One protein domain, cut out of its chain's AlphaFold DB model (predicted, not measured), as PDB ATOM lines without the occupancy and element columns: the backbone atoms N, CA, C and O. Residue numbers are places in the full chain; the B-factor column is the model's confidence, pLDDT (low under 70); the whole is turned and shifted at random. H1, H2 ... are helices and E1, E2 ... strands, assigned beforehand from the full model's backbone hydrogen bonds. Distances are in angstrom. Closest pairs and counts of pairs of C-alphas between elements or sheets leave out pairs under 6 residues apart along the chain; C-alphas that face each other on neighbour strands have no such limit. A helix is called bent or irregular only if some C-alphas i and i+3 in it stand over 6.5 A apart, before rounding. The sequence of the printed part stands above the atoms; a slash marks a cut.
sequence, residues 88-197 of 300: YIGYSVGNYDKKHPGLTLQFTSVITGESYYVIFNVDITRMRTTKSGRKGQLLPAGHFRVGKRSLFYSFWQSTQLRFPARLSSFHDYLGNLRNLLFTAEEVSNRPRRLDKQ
ATOM      1  N   TYR A  88     196.442 154.618 164.609       97.06
ATOM      2  CA  TYR A  88     195.870 155.960 164.525       97.06
ATOM      3  C   TYR A  88     194.588 155.992 163.675       97.06
ATOM      4  O   TYR A  88     194.586 155.588 162.514       97.06
ATOM      5  N   ILE A  89     193.516 156.577 164.218       96.25
ATOM      6  CA  ILE A  89     192.217 156.710 163.534       96.25
ATOM      7  C   ILE A  89     192.087 158.086 162.870       96.25
ATOM      8  O   ILE A  89     191.736 158.228 161.689       96.25
ATOM      9  N   GLY A  90     192.347 159.130 163.656       96.94
ATOM     10  CA  GLY A  90     191.960 160.491 163.327       96.94
ATOM     11  C   GLY A  90     192.290 161.480 164.436       96.94
ATOM     12  O   GLY A  90     192.901 161.144 165.452       96.94
ATOM     13  N   TYR A  91     191.883 162.730 164.234       97.62
ATOM     14  CA  TYR A  91     192.159 163.793 165.184       97.62
ATOM     15  C   TYR A  91     191.008 164.786 165.286       97.62
ATOM     16  O   TYR A  91     190.191 164.939 164.378       97.62
ATOM     17  N   SER A  92     190.990 165.507 166.399       96.31
ATOM     18  CA  SER A  92     190.130 166.664 166.611       96.31
ATOM     19  C   SER A  92     190.919 167.782 167.282       96.31
ATOM     20  O   SER A  92     191.925 167.551 167.954       96.31
ATOM     21  N   VAL A  93     190.477 169.017 167.076       96.12
ATOM     22  CA  VAL A  93     191.106 170.215 167.634       96.12
ATOM     23  C   VAL A  93     190.038 171.010 168.363       96.12
ATOM     24  O   VAL A  93     188.947 171.208 167.831       96.12
ATOM     25  N   GLY A  94     190.342 171.483 169.568       92.75
ATOM     26  CA  GLY A  94     189.371 172.226 170.362       92.75
ATOM     27  C   GLY A  94     189.970 172.913 171.580       92.75
ATOM     28  O   GLY A  94     191.156 172.786 171.873       92.75
ATOM     29  N   ASN A  95     189.121 173.655 172.290       91.38
ATOM     30  CA  ASN A  95     189.451 174.237 173.586       91.38
ATOM     31  C   ASN A  95     188.937 173.335 174.706       91.38
ATOM     32  O   ASN A  95     187.729 173.189 174.888       91.38
ATOM     33  N   TYR A  96     189.859 172.803 175.494       86.62
ATOM     34  CA  TYR A  96     189.573 172.070 176.720       86.62
ATOM     35  C   TYR A  96     189.427 173.056 177.881       86.62
ATOM     36  O   TYR A  96     190.122 174.076 177.944       86.62
ATOM     37  N   ASP A  97     188.461 172.802 178.762       84.62
ATOM     38  CA  ASP A  97     188.144 173.647 179.924       84.62
ATOM     39  C   ASP A  97     187.941 175.136 179.575       84.62
ATOM     40  O   ASP A  97     188.244 176.034 180.361       84.62
ATOM     41  N   LYS A  98     187.456 175.406 178.351       78.00
ATOM     42  CA  LYS A  98     187.233 176.744 177.763       78.00
ATOM     43  C   LYS A  98     188.479 177.648 177.703       78.00
ATOM     44  O   LYS A  98     188.353 178.819 177.351       78.00
ATOM     45  N   LYS A  99     189.668 177.129 178.025       81.38
ATOM     46  CA  LYS A  99     190.905 177.917 178.184       81.38
ATOM     47  C   LYS A  99     192.121 177.308 177.499       81.38
ATOM     48  O   LYS A  99     193.026 178.046 177.120       81.38
ATOM     49  N   HIS A 100     192.159 175.988 177.348       87.88
ATOM     50  CA  HIS A 100     193.353 175.272 176.924       87.88
ATOM     51  C   HIS A 100     193.171 174.706 175.515       87.88
ATOM     52  O   HIS A 100     192.503 173.684 175.354       87.88
ATOM     53  N   PRO A 101     193.740 175.350 174.486       92.88
ATOM     54  CA  PRO A 101     193.696 174.813 173.139       92.88
ATOM     55  C   PRO A 101     194.502 173.514 173.053       92.88
ATOM     56  O   PRO A 101     195.616 173.408 173.578       92.88
ATOM     57  N   GLY A 102     193.928 172.512 172.395       95.25
ATOM     58  CA  GLY A 102     194.534 171.195 172.294       95.25
ATOM     59  C   GLY A 102     194.182 170.451 171.013       95.25
ATOM     60  O   GLY A 102     193.145 170.678 170.389       95.25
ATOM     61  N   LEU A 103     195.087 169.550 170.650       96.75
ATOM     62  CA  LEU A 103     194.961 168.564 169.589       96.75
ATOM     63  C   LEU A 103     194.750 167.208 170.252       96.75
ATOM     64  O   LEU A 103     195.627 166.744 170.981       96.75
ATOM     65  N   THR A 104     193.614 166.578 169.986       97.44
ATOM     66  CA  THR A 104     193.360 165.197 170.390       97.44
ATOM     67  C   THR A 104     193.626 164.272 169.222       97.44
ATOM     68  O   THR A 104     192.940 164.359 168.206       97.44
ATOM     69  N   LEU A 105     194.603 163.384 169.378       98.00
ATOM     70  CA  LEU A 105     194.808 162.240 168.494       98.00
ATOM     71  C   LEU A 105     194.017 161.052 169.043       98.00
ATOM     72  O   LEU A 105     194.034 160.811 170.253       98.00
ATOM     73  N   GLN A 106     193.324 160.343 168.162       98.06
ATOM     74  CA  GLN A 106     192.501 159.182 168.483       98.06
ATOM     75  C   GLN A 106     193.159 157.921 167.941       98.06
ATOM     76  O   GLN A 106     193.645 157.902 166.805       98.06
ATOM     77  N   PHE A 107     193.138 156.876 168.753       97.94
ATOM     78  CA  PHE A 107     193.758 155.597 168.466       97.94
ATOM     79  C   PHE A 107     192.799 154.447 168.763       97.94
ATOM     80  O   PHE A 107     191.904 154.590 169.595       97.94
ATOM     81  N   THR A 108     193.028 153.308 168.124       96.75
ATOM     82  CA  THR A 108     192.384 152.032 168.444       96.75
ATOM     83  C   THR A 108     193.454 151.041 168.876       96.75
ATOM     84  O   THR A 108     194.493 150.950 168.220       96.75
ATOM     85  N   SER A 109     193.221 150.310 169.965       95.00
ATOM     86  CA  SER A 109     194.052 149.158 170.323       95.00
ATOM     87  C   SER A 109     193.921 148.080 169.253       95.00
ATOM     88  O   SER A 109     192.806 147.705 168.894       95.00
ATOM     89  N   VAL A 110     195.047 147.585 168.746       92.69
ATOM     90  CA  VAL A 110     195.064 146.552 167.701       92.69
ATOM     91  C   VAL A 110     194.490 145.231 168.226       92.69
ATOM     92  O   VAL A 110     193.737 144.573 167.518       92.69
ATOM     93  N   ILE A 111     194.773 144.890 169.486       88.31
ATOM     94  CA  ILE A 111     194.341 143.631 170.105       88.31
ATOM     95  C   ILE A 111     192.894 143.712 170.602       88.31
ATOM     96  O   ILE A 111     192.082 142.837 170.320       88.31
ATOM     97  N   THR A 112     192.545 144.762 171.355       90.06
ATOM     98  CA  THR A 112     191.230 144.838 172.022       90.06
ATOM     99  C   THR A 112     190.167 145.565 171.203       90.06
ATOM    100  O   THR A 112     188.984 145.489 171.531       90.06
ATOM    101  N   GLY A 113     190.560 146.318 170.171       91.75
ATOM    102  CA  GLY A 113     189.649 147.161 169.391       91.75
ATOM    103  C   GLY A 113     189.113 148.382 170.148       91.75
ATOM    104  O   GLY A 113     188.307 149.144 169.611       91.75
ATOM    105  N   GLU A 114     189.538 148.606 171.393       95.44
ATOM    106  CA  GLU A 114     189.077 149.737 172.189       95.44
ATOM    107  C   GLU A 114     189.677 151.066 171.718       95.44
ATOM    108  O   GLU A 114     190.813 151.136 171.251       95.44
ATOM    109  N   SER A 115     188.919 152.150 171.891       96.81
ATOM    110  CA  SER A 115     189.355 153.496 171.518       96.81
ATOM    111  C   SER A 115     190.106 154.204 172.646       96.81
ATOM    112  O   SER A 115     189.605 154.329 173.766       96.81
ATOM    113  N   TYR A 116     191.259 154.766 172.299       97.94
ATOM    114  CA  TYR A 116     192.152 155.531 173.161       97.94
ATOM    115  C   TYR A 116     192.407 156.924 172.584       97.94
ATOM    116  O   TYR A 116     192.190 157.184 171.398       97.94
ATOM    117  N   TYR A 117     192.882 157.852 173.414       97.62
ATOM    118  CA  TYR A 117     193.205 159.199 172.952       97.62
ATOM    119  C   TYR A 117     194.395 159.833 173.671       97.62
ATOM    120  O   TYR A 117     194.710 159.526 174.823       97.62
ATOM    121  N   VAL A 118     195.028 160.788 172.987       97.38
ATOM    122  CA  VAL A 118     196.127 161.609 173.509       97.38
ATOM    123  C   VAL A 118     195.868 163.071 173.213       97.38
ATOM    124  O   VAL A 118     195.565 163.430 172.081       97.38
ATOM    125  N   ILE A 119     196.037 163.929 174.223       96.12
ATOM    126  CA  ILE A 119     195.849 165.380 174.090       96.12
ATOM    127  C   ILE A 119     197.197 166.101 174.141       96.12
ATOM    128  O   ILE A 119     197.878 166.101 175.174       96.12
ATOM    129  N   PHE A 120     197.537 166.784 173.052       96.69
ATOM    130  CA  PHE A 120     198.683 167.679 172.940       96.69
ATOM    131  C   PHE A 120     198.258 169.143 173.039       96.69
ATOM    132  O   PHE A 120     197.219 169.535 172.521       96.69
ATOM    133  N   ASN A 121     199.099 169.972 173.657       94.88
ATOM    134  CA  ASN A 121     198.884 171.417 173.689       94.88
ATOM    135  C   ASN A 121     199.326 172.015 172.348       94.88
ATOM    136  O   ASN A 121     200.456 171.771 171.913       94.88
ATOM    137  N   VAL A 122     198.457 172.804 171.719       95.06
ATOM    138  CA  VAL A 122     198.702 173.457 170.421       95.06
ATOM    139  C   VAL A 122     198.047 174.833 170.398       95.06
ATOM    140  O   VAL A 122     197.168 175.113 171.203       95.06
ATOM    141  N   ASP A 123     198.421 175.681 169.443       94.12
ATOM    142  CA  ASP A 123     197.765 176.973 169.243       94.12
ATOM    143  C   ASP A 123     196.679 176.859 168.168       94.12
ATOM    144  O   ASP A 123     196.961 176.482 167.031       94.12
ATOM    145  N   ILE A 124     195.446 177.258 168.487       94.12
ATOM    146  CA  ILE A 124     194.316 177.226 167.536       94.12
ATOM    147  C   ILE A 124     193.885 178.622 167.070       94.12
ATOM    148  O   ILE A 124     192.864 178.775 166.406       94.12
ATOM    149  N   THR A 125     194.636 179.663 167.430       93.31
ATOM    150  CA  THR A 125     194.312 181.060 167.116       93.31
ATOM    151  C   THR A 125     195.304 181.676 166.130       93.31
ATOM    152  O   THR A 125     196.466 181.267 165.996       93.31
ATOM    153  N   ARG A 126     194.844 182.699 165.402       92.19
ATOM    154  CA  ARG A 126     195.668 183.474 164.469       92.19
ATOM    155  C   ARG A 126     196.685 184.327 165.230       92.19
ATOM    156  O   ARG A 126     196.316 185.144 166.070       92.19
ATOM    157  N   MET A 127     197.965 184.225 164.869       90.12
ATOM    158  CA  MET A 127     199.030 185.049 165.468       90.12
ATOM    159  C   MET A 127     199.094 186.483 164.931       90.12
ATOM    160  O   MET A 127     199.622 187.369 165.604       90.12
ATOM    161  N   ARG A 128     198.587 186.717 163.717       89.81
ATOM    162  CA  ARG A 128     198.598 188.014 163.031       89.81
ATOM    163  C   ARG A 128     197.236 188.267 162.397       89.81
ATOM    164  O   ARG A 128     196.532 187.319 162.059       89.81
ATOM    165  N   THR A 129     196.895 189.539 162.229       91.94
ATOM    166  CA  THR A 129     195.741 189.943 161.424       91.94
ATOM    167  C   THR A 129     196.100 189.808 159.949       91.94
ATOM    168  O   THR A 129     197.136 190.304 159.512       91.94
ATOM    169  N   THR A 130     195.261 189.111 159.196       90.69
ATOM    170  CA  THR A 130     195.363 188.945 157.746       90.69
ATOM    171  C   THR A 130     194.015 189.281 157.109       90.69
ATOM    172  O   THR A 130     193.024 189.498 157.807       90.69
ATOM    173  N   LYS A 131     193.951 189.283 155.772       90.62
ATOM    174  CA  LYS A 131     192.680 189.442 155.042       90.62
ATOM    175  C   LYS A 131     191.627 188.407 155.470       90.62
ATOM    176  O   LYS A 131     190.444 188.708 155.487       90.62
ATOM    177  N   SER A 132     192.066 187.210 155.864       85.31
ATOM    178  CA  SER A 132     191.209 186.081 156.242       85.31
ATOM    179  C   SER A 132     190.824 186.049 157.728       85.31
ATOM    180  O   SER A 132     190.231 185.065 158.170       85.31
ATOM    181  N   GLY A 133     191.216 187.043 158.533       91.31
ATOM    182  CA  GLY A 133     190.808 187.142 159.937       91.31
ATOM    183  C   GLY A 133     191.780 187.910 160.831       91.31
ATOM    184  O   GLY A 133     192.947 188.125 160.505       91.31
ATOM    185  N   ARG A 134     191.295 188.315 162.003       94.31
ATOM    186  CA  ARG A 134     192.041 189.112 162.987       94.31
ATOM    187  C   ARG A 134     192.912 188.233 163.885       94.31
ATOM    188  O   ARG A 134     192.600 187.066 164.127       94.31
ATOM    189  N   LYS A 135     193.992 188.810 164.423       94.12
ATOM    190  CA  LYS A 135     194.790 188.184 165.489       94.12
ATOM    191  C   LYS A 135     193.883 187.757 166.653       94.12
ATOM    192  O   LYS A 135     192.972 188.489 167.025       94.12
ATOM    193  N   GLY A 136     194.137 186.577 167.212       91.50
ATOM    194  CA  GLY A 136     193.367 186.000 168.318       91.50
ATOM    195  C   GLY A 136     192.097 185.256 167.898       91.50
ATOM    196  O   GLY A 136     191.612 184.433 168.666       91.50
ATOM    197  N   GLN A 137     191.587 185.456 166.676       92.31
ATOM    198  CA  GLN A 137     190.461 184.661 166.170       92.31
ATOM    199  C   GLN A 137     190.881 183.213 165.894       92.31
ATOM    200  O   GLN A 137     192.029 182.960 165.519       92.31
ATOM    201  N   LEU A 138     189.932 182.280 166.019       92.00
ATOM    202  CA  LEU A 138     190.135 180.855 165.744       92.00
ATOM    203  C   LEU A 138     190.576 180.612 164.299       92.00
ATOM    204  O   LEU A 138     190.055 181.230 163.367       92.00
ATOM    205  N   LEU A 139     191.534 179.709 164.120       93.31
ATOM    206  CA  LEU A 139     191.897 179.154 162.820       93.31
ATOM    207  C   LEU A 139     190.700 178.401 162.206       93.31
ATOM    208  O   LEU A 139     189.738 178.100 162.919       93.31
ATOM    209  N   PRO A 140     190.731 178.106 160.892       92.69
ATOM    210  CA  PRO A 140     189.734 177.232 160.284       92.69
ATOM    211  C   PRO A 140     189.611 175.903 161.042       92.69
ATOM    212  O   PRO A 140     190.556 175.464 161.700       92.69
ATOM    213  N   ALA A 141     188.449 175.257 160.956       91.62
ATOM    214  CA  ALA A 141     188.210 173.993 161.647       91.62
ATOM    215  C   ALA A 141     189.307 172.956 161.326       91.62
ATOM    216  O   ALA A 141     189.812 172.893 160.204       91.62
ATOM    217  N   GLY A 142     189.731 172.194 162.338       91.94
ATOM    218  CA  GLY A 142     190.818 171.211 162.227       91.94
ATOM    219  C   GLY A 142     192.231 171.802 162.122       91.94
ATOM    220  O   GLY A 142     193.207 171.072 162.250       91.94
ATOM    221  N   HIS A 143     192.385 173.117 161.950       94.69
ATOM    222  CA  HIS A 143     193.708 173.723 161.839       94.69
ATOM    223  C   HIS A 143     194.275 174.079 163.209       94.69
ATOM    224  O   HIS A 143     193.594 174.598 164.094       94.69
ATOM    225  N   PHE A 144     195.575 173.862 163.351       95.50
ATOM    226  CA  PHE A 144     196.329 174.171 164.553       95.50
ATOM    227  C   PHE A 144     197.759 174.556 164.189       95.50
ATOM    228  O   PHE A 144     198.228 174.382 163.060       95.50
ATOM    229  N   ARG A 145     198.465 175.120 165.161       94.12
ATOM    230  CA  ARG A 145     199.856 175.533 165.033       94.12
ATOM    231  C   ARG A 145     200.666 174.918 166.156       94.12
ATOM    232  O   ARG A 145     200.222 174.817 167.296       94.12
ATOM    233  N   VAL A 146     201.876 174.513 165.798       95.00
ATOM    234  CA  VAL A 146     202.785 173.769 166.663       95.00
ATOM    235  C   VAL A 146     204.075 174.562 166.824       95.00
ATOM    236  O   VAL A 146     204.662 175.023 165.843       95.00
ATOM    237  N   GLY A 147     204.537 174.709 168.065       93.19
ATOM    238  CA  GLY A 147     205.863 175.243 168.365       93.19
ATOM    239  C   GLY A 147     206.940 174.154 168.321       93.19
ATOM    240  O   GLY A 147     206.688 173.015 168.707       93.19
ATOM    241  N   LYS A 148     208.171 174.510 167.934       93.19
ATOM    242  CA  LYS A 148     209.317 173.573 167.862       93.19
ATOM    243  C   LYS A 148     209.691 172.916 169.199       93.19
ATOM    244  O   LYS A 148     210.336 171.884 169.215       93.19
ATOM    245  N   ARG A 149     209.308 173.529 170.323       93.06
ATOM    246  CA  ARG A 149     209.543 173.011 171.685       93.06
ATOM    247  C   ARG A 149     208.337 172.259 172.260       93.06
ATOM    248  O   ARG A 149     208.311 171.964 173.447       93.06
ATOM    249  N   SER A 150     207.298 172.028 171.460       94.75
ATOM    250  CA  SER A 150     206.097 171.337 171.932       94.75
ATOM    251  C   SER A 150     206.304 169.825 171.965       94.75
ATOM    252  O   SER A 150     207.024 169.269 171.140       94.75
ATOM    253  N   LEU A 151     205.591 169.148 172.869       95.88
ATOM    254  CA  LEU A 151     205.596 167.683 172.936       95.88
ATOM    255  C   LEU A 151     205.083 167.042 171.642       95.88
ATOM    256  O   LEU A 151     205.576 165.990 171.262       95.88
ATOM    257  N   PHE A 152     204.146 167.686 170.937       96.81
ATOM    258  CA  PHE A 152     203.691 167.195 169.635       96.81
ATOM    259  C   PHE A 152     204.817 167.226 168.594       96.81
ATOM    260  O   PHE A 152     204.952 166.293 167.814       96.81
ATOM    261  N   TYR A 153     205.653 168.271 168.596       96.38
ATOM    262  CA  TYR A 153     206.806 168.343 167.700       96.38
ATOM    263  C   TYR A 153     207.813 167.220 167.988       96.38
ATOM    264  O   TYR A 153     208.264 166.559 167.057       96.38
ATOM    265  N   SER A 154     208.118 166.964 169.264       96.00
ATOM    266  CA  SER A 154     208.994 165.856 169.674       96.00
ATOM    267  C   SER A 154     208.404 164.484 169.330       96.00
ATOM    268  O   SER A 154     209.121 163.624 168.825       96.00
ATOM    269  N   PHE A 155     207.095 164.296 169.532       96.81
ATOM    270  CA  PHE A 155     206.377 163.097 169.098       96.81
ATOM    271  C   PHE A 155     206.501 162.899 167.583       96.81
ATOM    272  O   PHE A 155     206.936 161.840 167.145       96.81
ATOM    273  N   TRP A 156     206.214 163.929 166.783       96.75
ATOM    274  CA  TRP A 156     206.345 163.852 165.325       96.75
ATOM    275  C   TRP A 156     207.777 163.529 164.893       96.75
ATOM    276  O   TRP A 156     207.992 162.740 163.984       96.75
ATOM    277  N   GLN A 157     208.779 164.097 165.563       95.31
ATOM    278  CA  GLN A 157     210.176 163.778 165.278       95.31
ATOM    279  C   GLN A 157     210.490 162.294 165.515       95.31
ATOM    280  O   GLN A 157     211.261 161.708 164.756       95.31
ATOM    281  N   SER A 158     209.885 161.683 166.538       94.62
ATOM    282  CA  SER A 158     210.100 160.268 166.853       94.62
ATOM    283  C   SER A 158     209.561 159.315 165.780       94.62
ATOM    284  O   SER A 158     210.096 158.220 165.644       94.62
ATOM    285  N   THR A 159     208.562 159.734 164.988       94.00
ATOM    286  CA  THR A 159     207.985 158.921 163.901       94.00
ATOM    287  C   THR A 159     208.857 158.862 162.653       94.00
ATOM    288  O   THR A 159     208.575 158.071 161.763       94.00
ATOM    289  N   GLN A 160     209.884 159.715 162.559       91.69
ATOM    290  CA  GLN A 160     210.725 159.893 161.367       91.69
ATOM    291  C   GLN A 160     209.963 160.241 160.076       91.69
ATOM    292  O   GLN A 160     210.544 160.260 158.990       91.69
ATOM    293  N   LEU A 161     208.680 160.597 160.176       93.31
ATOM    294  CA  LEU A 161     207.914 161.081 159.039       93.31
ATOM    295  C   LEU A 161     208.453 162.431 158.564       93.31
ATOM    296  O   LEU A 161     208.927 163.266 159.343       93.31
ATOM    297  N   ARG A 162     208.308 162.690 157.262       93.81
ATOM    298  CA  ARG A 162     208.691 163.971 156.666       93.81
ATOM    299  C   ARG A 162     207.992 165.123 157.391       93.81
ATOM    300  O   ARG A 162     206.768 165.154 157.510       93.81
ATOM    301  N   PHE A 163     208.776 166.102 157.834       94.56
ATOM    302  CA  PHE A 163     208.224 167.329 158.394       94.56
ATOM    303  C   PHE A 163     207.515 168.154 157.310       94.56
ATOM    304  O   PHE A 163     208.034 168.282 156.195       94.56
ATOM    305  N   PRO A 164     206.366 168.776 157.630       94.00
ATOM    306  CA  PRO A 164     205.740 169.722 156.723       94.00
ATOM    307  C   PRO A 164     206.661 170.925 156.502       94.00
ATOM    308  O   PRO A 164     207.344 171.385 157.419       94.00
ATOM    309  N   ALA A 165     206.615 171.506 155.300       92.50
ATOM    310  CA  ALA A 165     207.383 172.714 154.978       92.50
ATOM    311  C   ALA A 165     207.051 173.895 155.914       92.50
ATOM    312  O   ALA A 165     207.871 174.787 156.131       92.50
ATOM    313  N   ARG A 166     205.835 173.906 156.482       91.50
ATOM    314  CA  ARG A 166     205.363 174.894 157.457       91.50
ATOM    315  C   ARG A 166     204.739 174.182 158.654       91.50
ATOM    316  O   ARG A 166     203.860 173.345 158.487       91.50
ATOM    317  N   LEU A 167     205.096 174.593 159.872       90.50
ATOM    318  CA  LEU A 167     204.564 173.996 161.112       90.50
ATOM    319  C   LEU A 167     203.062 174.255 161.343       90.50
ATOM    320  O   LEU A 167     202.466 173.676 162.240       90.50
ATOM    321  N   SER A 168     202.432 175.144 160.575       88.44
ATOM    322  CA  SER A 168     200.972 175.322 160.583       88.44
ATOM    323  C   SER A 168     200.230 174.301 159.713       88.44
ATOM    324  O   SER A 168     199.007 174.235 159.766       88.44
ATOM    325  N   SER A 169     200.954 173.527 158.902       93.38
ATOM    326  CA  SER A 169     200.399 172.567 157.939       93.38
ATOM    327  C   SER A 169     200.474 171.123 158.434       93.38
ATOM    328  O   SER A 169     200.338 170.201 157.647       93.38
ATOM    329  N   PHE A 170     200.692 170.889 159.735       95.25
ATOM    330  CA  PHE A 170     200.693 169.521 160.273       95.25
ATOM    331  C   PHE A 170     199.364 168.795 160.055       95.25
ATOM    332  O   PHE A 170     199.373 167.581 159.894       95.25
ATOM    333  N   HIS A 171     198.247 169.522 160.014       94.31
ATOM    334  CA  HIS A 171     196.919 168.956 159.788       94.31
ATOM    335  C   HIS A 171     196.819 168.154 158.477       94.31
ATOM    336  O   HIS A 171     196.186 167.103 158.478       94.31
ATOM    337  N   ASP A 172     197.519 168.573 157.414       95.31
ATOM    338  CA  ASP A 172     197.572 167.854 156.130       95.31
ATOM    339  C   ASP A 172     198.390 166.554 156.211       95.31
ATOM    340  O   ASP A 172     198.204 165.632 155.423       95.31
ATOM    341  N   TYR A 173     199.316 166.467 157.171       95.19
ATOM    342  CA  TYR A 173     200.279 165.370 157.281       95.19
ATOM    343  C   TYR A 173     199.832 164.305 158.283       95.19
ATOM    344  O   TYR A 173     200.334 163.186 158.226       95.19
ATOM    345  N   LEU A 174     198.882 164.606 159.179       95.44
ATOM    346  CA  LEU A 174     198.412 163.672 160.212       95.44
ATOM    347  C   LEU A 174     197.897 162.339 159.642       95.44
ATOM    348  O   LEU A 174     197.972 161.325 160.327       95.44
ATOM    349  N   GLY A 175     197.427 162.313 158.389       94.25
ATOM    350  CA  GLY A 175     197.030 161.076 157.707       94.25
ATOM    351  C   GLY A 175     198.160 160.044 157.580       94.25
ATOM    352  O   GLY A 175     197.891 158.849 157.622       94.25
ATOM    353  N   ASN A 176     199.421 160.486 157.534       93.44
ATOM    354  CA  ASN A 176     200.588 159.601 157.434       93.44
ATOM    355  C   ASN A 176     200.795 158.731 158.683       93.44
ATOM    356  O   ASN A 176     201.499 157.728 158.618       93.44
ATOM    357  N   LEU A 177     200.178 159.089 159.815       95.06
ATOM    358  CA  LEU A 177     200.238 158.292 161.042       95.06
ATOM    359  C   LEU A 177     199.460 156.971 160.928       95.06
ATOM    360  O   LEU A 177     199.710 156.072 161.720       95.06
ATOM    361  N   ARG A 178     198.543 156.831 159.956       91.44
ATOM    362  CA  ARG A 178     197.719 155.619 159.768       91.44
ATOM    363  C   ARG A 178     198.526 154.367 159.437       91.44
ATOM    364  O   ARG A 178     198.067 153.264 159.694       91.44
ATOM    365  N   ASN A 179     199.716 154.545 158.873       87.12
ATOM    366  CA  ASN A 179     200.584 153.444 158.465       87.12
ATOM    367  C   ASN A 179     201.580 153.043 159.563       87.12
ATOM    368  O   ASN A 179     202.503 152.284 159.282       87.12
ATOM    369  N   LEU A 180     201.449 153.606 160.771       92.81
ATOM    370  CA  LEU A 180     202.358 153.384 161.888       92.81
ATOM    371  C   LEU A 180     201.609 152.783 163.077       92.81
ATOM    372  O   LEU A 180     200.505 153.220 163.407       92.81
ATOM    373  N   LEU A 181     202.260 151.856 163.775       95.06
ATOM    374  CA  LEU A 181     201.853 151.418 165.105       95.06
ATOM    375  C   LEU A 181     202.584 152.184 166.202       95.06
ATOM    376  O   LEU A 181     203.772 152.505 166.094       95.06
ATOM    377  N   PHE A 182     201.872 152.426 167.296       97.19
ATOM    378  CA  PHE A 182     202.375 153.139 168.462       97.19
ATOM    379  C   PHE A 182     202.300 152.272 169.712       97.19
ATOM    380  O   PHE A 182     201.421 151.429 169.844       97.19
ATOM    381  N   THR A 183     203.194 152.538 170.655       96.44
ATOM    382  CA  THR A 183     203.127 152.029 172.026       96.44
ATOM    383  C   THR A 183     203.034 153.211 172.982       96.44
ATOM    384  O   THR A 183     203.619 154.276 172.734       96.44
ATOM    385  N   ALA A 184     202.265 153.048 174.051       95.56
ATOM    386  CA  ALA A 184     202.108 154.047 175.094       95.56
ATOM    387  C   ALA A 184     201.609 153.397 176.384       95.56
ATOM    388  O   ALA A 184     200.968 152.352 176.358       95.56
ATOM    389  N   GLU A 185     201.860 154.071 177.500       94.56
ATOM    390  CA  GLU A 185     201.267 153.736 178.791       94.56
ATOM    391  C   GLU A 185     199.968 154.526 178.977       94.56
ATOM    392  O   GLU A 185     199.836 155.665 178.513       94.56
ATOM    393  N   GLU A 186     199.010 153.938 179.679       94.75
ATOM    394  CA  GLU A 186     197.809 154.638 180.111       94.75
ATOM    395  C   GLU A 186     198.103 155.545 181.314       94.75
ATOM    396  O   GLU A 186     198.903 155.228 182.197       94.75
ATOM    397  N   VAL A 187     197.442 156.700 181.375       95.06
ATOM    398  CA  VAL A 187     197.548 157.597 182.528       95.06
ATOM    399  C   VAL A 187     196.777 156.993 183.705       95.06
ATOM    400  O   VAL A 187     195.558 156.868 183.635       95.06
ATOM    401  N   SER A 188     197.454 156.746 184.832       89.00
ATOM    402  CA  SER A 188     196.928 155.991 185.992       89.00
ATOM    403  C   SER A 188     195.558 156.438 186.528       89.00
ATOM    404  O   SER A 188     194.850 155.645 187.131       89.00
ATOM    405  N   ASN A 189     195.170 157.700 186.316       91.44
ATOM    406  CA  ASN A 189     193.924 158.281 186.833       91.44
ATOM    407  C   ASN A 189     192.899 158.630 185.741       91.44
ATOM    408  O   ASN A 189     191.920 159.326 186.021       91.44
ATOM    409  N   ARG A 190     193.150 158.269 184.477       91.06
ATOM    410  CA  ARG A 190     192.269 158.617 183.354       91.06
ATOM    411  C   ARG A 190     192.188 157.453 182.370       91.06
ATOM    412  O   ARG A 190     193.043 157.384 181.486       91.06
ATOM    413  N   PRO A 191     191.152 156.604 182.480       91.56
ATOM    414  CA  PRO A 191     191.013 155.486 181.573       91.56
ATOM    415  C   PRO A 191     190.879 155.972 180.125       91.56
ATOM    416  O   PRO A 191     190.334 157.054 179.859       91.56
ATOM    417  N   ARG A 192     191.385 155.175 179.188       94.31
ATOM    418  CA  ARG A 192     191.464 155.403 177.742       94.31
ATOM    419  C   ARG A 192     192.314 156.599 177.319       94.31
ATOM    420  O   ARG A 192     192.360 156.939 176.136       94.31
ATOM    421  N   ARG A 193     193.008 157.248 178.259       96.31
ATOM    422  CA  ARG A 193     193.926 158.345 177.957       96.31
ATOM    423  C   ARG A 193     195.361 157.850 178.016       96.31
ATOM    424  O   ARG A 193     195.861 157.551 179.097       96.31
ATOM    425  N   LEU A 194     196.047 157.877 176.879       96.88
ATOM    426  CA  LEU A 194     197.460 157.512 176.835       96.88
ATOM    427  C   LEU A 194     198.338 158.692 177.272       96.88
ATOM    428  O   LEU A 194     198.012 159.873 177.055       96.88
ATOM    429  N   ASP A 195     199.471 158.374 177.886       96.31
ATOM    430  CA  ASP A 195     200.477 159.356 178.250       96.31
ATOM    431  C   ASP A 195     201.222 159.841 177.000       96.31
ATOM    432  O   ASP A 195     201.985 159.124 176.351       96.31
ATOM    433  N   LYS A 196     201.041 161.126 176.689       95.06
ATOM    434  CA  LYS A 196     201.698 161.812 175.570       95.06
ATOM    435  C   LYS A 196     203.228 161.806 175.633       95.06
ATOM    436  O   LYS A 196     203.846 162.047 174.602       95.06
ATOM    437  N   GLN A 197     203.834 161.624 176.809       94.88
ATOM    438  CA  GLN A 197     205.294 161.537 176.950       94.88
ATOM    439  C   GLN A 197     205.826 160.136 176.643       94.88
ATOM    440  O   GLN A 197     206.988 159.990 176.266       94.88
TER     441      GLN A 197
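AT A GLANCE: This is residues 88 to 197 of the 300 residues of an uncharacterized protein of Pseudomonas nitrititolerans (UniProt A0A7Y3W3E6). A strongly twisted sheet of three antiparallel strands, E1, E2 and E3, has helix H2 running along its E1 edge, while the shorter helix H1 grazes it at E3. The long link of residues 122 to 150 reaches away past one end of the sheet, with C-alphas 7 to 26 A from the mean of all C-alphas, and residues 184 to 197, after the short strand E4, make a closing stretch with no named element, 10 to 21 A from that mean. The printed part has 110 residues, with two named helices and four named strands in the order E1 E2 E3 H1 H2 E4; 47 residues are in named elements, and the class is mixed, helices and strands. It is compact, with a radius of gyration of the C-alphas of 14.7 A and spans of 48 by 32 by 23 A.

HOW THE PARTS SIT: The sheet is a meander, each strand the antiparallel neighbour of the one before: E1, residues 88 to 96, E2, residues 100 to 109, and E3, residues 115 to 121. E1 and E2 form a hairpin with directions 156 degrees apart; N 92 and O 104 are within hydrogen-bond range at 2.9 A. E2 and E3 form a hairpin at 153 degrees, with N 105 and O 118 at 2.9 A. E1, an edge strand, bends by 59 degrees at residue 93. H2, residues 170 to 179, is on the sheet at a height over the sheet of 8.7 A, and it lies over E1. It runs along the strands, at 26 degrees to E1 on the local plane; the closest C-alphas of the two are those of Tyr 88 and Arg 178, 5.1 A apart. H1, residues 151 to 158, only grazes the sheet with residues 151 to 155; the closest C-alphas of E3 and H1 are those of Phe 120 and Phe 152, at 6.0 A. H1 and H2 are apart. E4, residues 181 to 183, pairs with no named strand; it and E2 are near each other, with 5 pairs of C-alphas within 10 A. In H1 every O i to N i+4 pair is within hydrogen-bond range; in H2 1 of 6 is, beside 4 of 7 O i to N i+3 pairs. H2 is irregular, but only just: C-alphas 172 and 175 are 7.0 A apart.

IN THESE COORDINATES: E1 begins at C-alpha 88, (195.870, 155.960, 164.525), and is 21.2 A long. E2 measures 26.9 A and E3 20.4 A. H1 measures 10.6 A and H2 16.2 A. E4, three residues, ends at C-alpha 183, (203.127, 152.029, 172.026).

THE WHOLE: The two C-alphas farthest apart are those of Ile 111 and Lys 131, 48.3 A. The links E3 to H1 and H1 to H2 are long, with 29 and 11 residues. The printed part has no cut, its mean pLDDT is 93.6, and no printed residue is under 70.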